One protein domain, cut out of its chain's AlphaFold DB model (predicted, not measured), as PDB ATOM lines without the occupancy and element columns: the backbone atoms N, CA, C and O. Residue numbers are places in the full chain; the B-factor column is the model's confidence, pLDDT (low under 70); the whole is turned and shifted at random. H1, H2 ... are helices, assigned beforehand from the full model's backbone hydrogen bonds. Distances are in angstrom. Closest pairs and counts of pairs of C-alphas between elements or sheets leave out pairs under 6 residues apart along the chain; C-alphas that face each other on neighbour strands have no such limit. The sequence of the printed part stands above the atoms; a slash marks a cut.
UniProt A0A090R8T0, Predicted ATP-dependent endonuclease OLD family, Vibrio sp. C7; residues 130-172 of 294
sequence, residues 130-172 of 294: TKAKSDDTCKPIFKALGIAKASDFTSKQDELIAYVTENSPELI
ATOM      1  N   THR A 130     112.777 120.819  96.715       88.19
ATOM      2  CA  THR A 130     111.500 120.723  95.996       88.19
ATOM      3  C   THR A 130     110.763 119.430  96.332       88.19
ATOM      4  O   THR A 130     109.568 119.480  96.610       88.19
ATOM      5  N   LYS A 131     111.476 118.296  96.351       88.88
ATOM      6  CA  LYS A 131     110.921 116.986  96.717       88.88
ATOM      7  C   LYS A 131     110.543 116.934  98.198       88.88
ATOM      8  O   LYS A 131     109.411 116.571  98.510       88.88
ATOM      9  N   ALA A 132     111.428 117.398  99.083       88.25
ATOM     10  CA  ALA A 132     111.174 117.431 100.523       88.25
ATOM     11  C   ALA A 132     109.972 118.328 100.878       88.25
ATOM     12  O   ALA A 132     109.158 117.994 101.724       88.25
ATOM     13  N   LYS A 133     109.776 119.450 100.178       87.81
ATOM     14  CA  LYS A 133     108.619 120.334 100.400       87.81
ATOM     15  C   LYS A 133     107.280 119.701  99.999       87.81
ATOM     16  O   LYS A 133     106.233 120.121 100.494       87.81
ATOM     17  N   SER A 134     107.283 118.765  99.053       86.56
ATOM     18  CA  SER A 134     106.073 118.058  98.620       86.56
ATOM     19  C   SER A 134     105.786 116.788  99.414       86.56
ATOM     20  O   SER A 134     104.630 116.373  99.423       86.56
ATOM     21  N   ASP A 135     106.804 116.225 100.063       89.56
ATOM     22  CA  ASP A 135     106.736 114.991 100.839       89.56
ATOM     23  C   ASP A 135     105.825 115.128 102.072       89.56
ATOM     24  O   ASP A 135     105.843 116.149 102.769       89.56
ATOM     25  N   ASP A 136     105.010 114.104 102.327       88.75
ATOM     26  CA  ASP A 136     103.996 114.119 103.388       88.75
ATOM     27  C   ASP A 136     104.612 114.068 104.793       88.75
ATOM     28  O   ASP A 136     104.025 114.590 105.743       88.75
ATOM     29  N   THR A 137     105.824 113.521 104.910       86.94
ATOM     30  CA  THR A 137     106.579 113.423 106.163       86.94
ATOM     31  C   THR A 137     107.316 114.731 106.460       86.94
ATOM     32  O   THR A 137     107.275 115.244 107.576       86.94
ATOM     33  N   CYS A 138     107.949 115.332 105.449       87.12
ATOM     34  CA  CYS A 138     108.750 116.552 105.600       87.12
ATOM     35  C   CYS A 138     107.907 117.840 105.680       87.12
ATOM     36  O   CYS A 138     108.295 118.801 106.351       87.12
ATOM     37  N   LYS A 139     106.732 117.884 105.032       87.75
ATOM     38  CA  LYS A 139     105.801 119.033 105.066       87.75
ATOM     39  C   LYS A 139     105.484 119.573 106.465       87.75
ATOM     40  O   LYS A 139     105.605 120.789 106.654       87.75
ATOM     41  N   PRO A 140     105.013 118.749 107.424       88.31
ATOM     42  CA  PRO A 140     104.660 119.235 108.756       88.31
ATOM     43  C   PRO A 140     105.877 119.807 109.489       88.31
ATOM     44  O   PRO A 140     105.766 120.871 110.098       88.31
ATOM     45  N   ILE A 141     107.044 119.176 109.334       88.44
ATOM     46  CA  ILE A 141     108.318 119.617 109.918       88.44
ATOM     47  C   ILE A 141     108.713 120.995 109.364       88.44
ATOM     48  O   ILE A 141     108.997 121.926 110.118       88.44
ATOM     49  N   PHE A 142     108.651 121.178 108.040       90.50
ATOM     50  CA  PHE A 142     108.997 122.453 107.403       90.50
ATOM     51  C   PHE A 142     108.041 123.573 107.812       90.50
ATOM     52  O   PHE A 142     108.465 124.716 107.987       90.50
ATOM     53  N   LYS A 143     106.751 123.259 107.993       88.94
ATOM     54  CA  LYS A 143     105.755 124.222 108.473       88.94
ATOM     55  C   LYS A 143     106.021 124.635 109.923       88.94
ATOM     56  O   LYS A 143     105.875 125.816 110.226       88.94
ATOM     57  N   ALA A 144     106.420 123.698 110.787       87.88
ATOM     58  CA  ALA A 144     106.758 123.979 112.183       87.88
ATOM     59  C   ALA A 144     107.995 124.888 112.314       87.88
ATOM     60  O   ALA A 144     108.003 125.792 113.145       87.88
ATOM     61  N   LEU A 145     108.998 124.703 111.449       88.25
ATOM     62  CA  LEU A 145     110.261 125.462 111.465       88.25
ATOM     63  C   LEU A 145     110.281 126.697 110.543       88.25
ATOM     64  O   LEU A 145     111.275 127.431 110.490       88.25
ATOM     65  N   GLY A 146     109.194 126.940 109.805       87.44
ATOM     66  CA  GLY A 146     109.055 128.086 108.904       87.44
ATOM     67  C   GLY A 146     109.931 128.020 107.646       87.44
ATOM     68  O   GLY A 146     110.316 129.062 107.119       87.44
ATOM     69  N   ILE A 147     110.254 126.823 107.150       88.44
ATOM     70  CA  ILE A 147     111.100 126.627 105.964       88.44
ATOM     71  C   ILE A 147     110.262 126.828 104.697       88.44
ATOM     72  O   ILE A 147     109.450 125.979 104.320       88.44
ATOM     73  N   ALA A 148     110.453 127.963 104.021       85.44
ATOM     74  CA  ALA A 148     109.641 128.347 102.864       85.44
ATOM     75  C   ALA A 148     110.406 128.288 101.534       85.44
ATOM     76  O   ALA A 148     109.787 128.037 100.485       85.44
ATOM     77  N   LYS A 149     111.727 128.514 101.575       90.06
ATOM     78  CA  LYS A 149     112.622 128.601 100.412       90.06
ATOM     79  C   LYS A 149     113.813 127.646 100.549       90.06
ATOM     80  O   LYS A 149     114.179 127.239 101.645       90.06
ATOM     81  N   ALA A 150     114.462 127.345  99.422       88.56
ATOM     82  CA  ALA A 150     115.632 126.465  99.383       88.56
ATOM     83  C   ALA A 150     116.812 126.988 100.225       88.56
ATOM     84  O   ALA A 150     117.544 126.191 100.795       88.56
ATOM     85  N   SER A 151     116.964 128.312 100.344       87.69
ATOM     86  CA  SER A 151     117.963 128.933 101.223       87.69
ATOM     87  C   SER A 151     117.786 128.521 102.680       87.69
ATOM     88  O   SER A 151     118.766 128.199 103.342       87.69
ATOM     89  N   ASP A 152     116.535 128.495 103.146       87.38
ATOM     90  CA  ASP A 152     116.182 128.187 104.531       87.38
ATOM     91  C   ASP A 152     116.445 126.708 104.820       87.38
ATOM     92  O   ASP A 152     116.917 126.353 105.892       87.38
ATOM     93  N   PHE A 153     116.190 125.845 103.831       85.81
ATOM     94  CA  PHE A 153     116.478 124.419 103.927       85.81
ATOM     95  C   PHE A 153     117.974 124.141 104.078       85.81
ATOM     96  O   PHE A 153     118.344 123.262 104.844       85.81
ATOM     97  N   THR A 154     118.843 124.897 103.400       86.19
ATOM     98  CA  THR A 154     120.297 124.737 103.548       86.19
ATOM     99  C   THR A 154     120.813 125.329 104.859       86.19
ATOM    100  O   THR A 154     121.651 124.713 105.508       86.19
ATOM    101  N   SER A 155     120.341 126.514 105.263       88.38
ATOM    102  CA  SER A 155     120.870 127.209 106.446       88.38
ATOM    103  C   SER A 155     120.357 126.660 107.778       88.38
ATOM    104  O   SER A 155     121.039 126.814 108.784       88.38
ATOM    105  N   LYS A 156     119.183 126.016 107.795       87.75
ATOM    106  CA  LYS A 156     118.532 125.492 109.008       87.75
ATOM    107  C   LYS A 156     118.632 123.971 109.158       87.75
ATOM    108  O   LYS A 156     117.773 123.366 109.794       87.75
ATOM    109  N   GLN A 157     119.645 123.337 108.565       86.19
ATOM    110  CA  GLN A 157     119.830 121.884 108.694       86.19
ATOM    111  C   GLN A 157     119.958 121.448 110.159       86.19
ATOM    112  O   GLN A 157     119.314 120.482 110.555       86.19
ATOM    113  N   ASP A 158     120.684 122.200 110.985       86.50
ATOM    114  CA  ASP A 158     120.847 121.865 112.404       86.50
ATOM    115  C   ASP A 158     119.521 121.963 113.183       86.50
ATOM    116  O   ASP A 158     119.211 121.094 113.996       86.50
ATOM    117  N   GLU A 159     118.690 122.976 112.893       89.00
ATOM    118  CA  GLU A 159     117.347 123.125 113.484       89.00
ATOM    119  C   GLU A 159     116.415 121.978 113.061       89.00
ATOM    120  O   GLU A 159     115.651 121.461 113.877       89.00
ATOM    121  N   LEU A 160     116.488 121.565 111.791       87.62
ATOM    122  CA  LEU A 160     115.733 120.433 111.251       87.62
ATOM    123  C   LEU A 160     116.097 119.124 111.948       87.62
ATOM    124  O   LEU A 160     115.211 118.385 112.382       87.62
ATOM    125  N   ILE A 161     117.398 118.861 112.066       88.19
ATOM    126  CA  ILE A 161     117.937 117.676 112.729       88.19
ATOM    127  C   ILE A 161     117.496 117.648 114.194       88.19
ATOM    128  O   ILE A 161     116.954 116.637 114.647       88.19
ATOM    129  N   ALA A 162     117.659 118.757 114.923       89.38
ATOM    130  CA  ALA A 162     117.260 118.852 116.325       89.38
ATOM    131  C   ALA A 162     115.754 118.609 116.511       89.38
ATOM    132  O   ALA A 162     115.357 117.804 117.353       89.38
ATOM    133  N   TYR A 163     114.916 119.237 115.677       89.44
ATOM    134  CA  TYR A 163     113.464 119.101 115.766       89.44
ATOM    135  C   TYR A 163     112.999 117.659 115.559       89.44
ATOM    136  O   TYR A 163     112.188 117.168 116.341       89.44
ATOM    137  N   VAL A 164     113.506 116.967 114.532       88.69
ATOM    138  CA  VAL A 164     113.107 115.575 114.258       88.69
ATOM    139  C   VAL A 164     113.642 114.621 115.311       88.69
ATOM    140  O   VAL A 164     112.919 113.724 115.727       88.69
ATOM    141  N   THR A 165     114.856 114.854 115.806       87.88
ATOM    142  CA  THR A 165     115.429 114.047 116.892       87.88
ATOM    143  C   THR A 165     114.578 114.123 118.162       87.88
ATOM    144  O   THR A 165     114.424 113.121 118.856       87.88
ATOM    145  N   GLU A 166     113.989 115.286 118.455       89.94
ATOM    146  CA  GLU A 166     113.153 115.490 119.642       89.94
ATOM    147  C   GLU A 166     111.684 115.078 119.441       89.94
ATOM    148  O   GLU A 166     111.073 114.516 120.347       89.94
ATOM    149  N   ASN A 167     111.102 115.349 118.268       87.81
ATOM    150  CA  ASN A 167     109.652 115.244 118.052       87.81
ATOM    151  C   ASN A 167     109.224 114.014 117.246       87.81
ATOM    152  O   ASN A 167     108.052 113.640 117.300       87.81
ATOM    153  N   SER A 168     110.122 113.419 116.460       86.06
ATOM    154  CA  SER A 168     109.799 112.290 115.577       86.06
ATOM    155  C   SER A 168     111.013 111.376 115.343       86.06
ATOM    156  O   SER A 168     111.443 111.197 114.197       86.06
ATOM    157  N   PRO A 169     111.613 110.811 116.410       85.62
ATOM    158  CA  PRO A 169     112.792 109.953 116.293       85.62
ATOM    159  C   PRO A 169     112.531 108.684 115.467       85.62
ATOM    160  O   PRO A 169     113.462 108.134 114.893       85.62
ATOM    161  N   GLU A 170     111.277 108.239 115.351       86.88
ATOM    162  CA  GLU A 170     110.858 107.110 114.511       86.88
ATOM    163  C   GLU A 170     111.079 107.331 113.008       86.88
ATOM    164  O   GLU A 170     111.052 106.378 112.233       86.88
ATOM    165  N   LEU A 171     111.281 108.582 112.593       84.56
ATOM    166  CA  LEU A 171     111.572 108.948 111.210       84.56
ATOM    167  C   LEU A 171     113.074 108.948 110.899       84.56
ATOM    168  O   LEU A 171     113.459 109.152 109.745       84.56
ATOM    169  N   ILE A 172     113.914 108.767 111.918       87.19
ATOM    170  CA  ILE A 172     115.365 108.726 111.790       87.19
ATOM    171  C   ILE A 172     115.787 107.276 111.616       87.19
ATOM    172  O   ILE A 172     115.520 106.431 112.468       87.19
TER     173      ILE A 172
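What this domain is: This is residues 130 to 172 of the 294 residues of the protein "Predicted ATP-dependent endonuclease OLD family" of Vibrio sp. C7 (UniProt A0A090R8T0). Four short helices make an open winding, with few contacts between them: H2 crosses H4 about perpendicularly, and H1 makes a corner with H2. H3 comes close to H1, and from H3 the chain passes at once into H4, the longest helix. The printed part has 43 residues with four named helices, in the order H1, H2, H3, H4, and no named strand; the class is all helix. It is compact, with a radius of gyration of the C-alphas of 9.7 A, and it spans 25 by 20 by 15 A.

How they stand to each other: H1, residues 130 to 134, and H2, residues 138 to 145, touch only at the corner by their link; the closest C-alphas, those of Lys 133 and Lys 139, are 5.6 A apart. H3, residues 150 to 155, is close to H1 but not clearly touching: the C-alphas of Thr 130 and Ala 150, their closest, are 7.8 A apart. H2 and H3 are only just apart, with a closest C-alpha distance of 8.5 A. H4, residues 157 to 167, and H3 meet only through their link. H2 and H4 touch, about perpendicular at 79 degrees, the closest C-alphas being those of Leu 145 and Leu 160, 7.4 A apart. H1 and H4 are apart. In H1, H2, H3 and H4 every O i to N i+4 pair is within hydrogen-bond range.

Where its parts are: H1 has 5 residues and begins at C-alpha 130, (111.500, 120.723, 95.996). H2 has 8 residues and measures 10.8 A from first to last C-alpha. H3 has 6 residues and begins at C-alpha 150, (115.632, 126.465, 99.383). H4 has 11 residues, measures 15.3 A and ends at C-alpha 167, (109.652, 115.244, 118.052).

The domain as a whole: The two C-alphas farthest apart, those of Ser 151 and Glu 170, are 26.5 A apart. The printed part has no cut, and the three links between helices are tight. The mean pLDDT of the printed part is 87.8, and no printed residue is under 70.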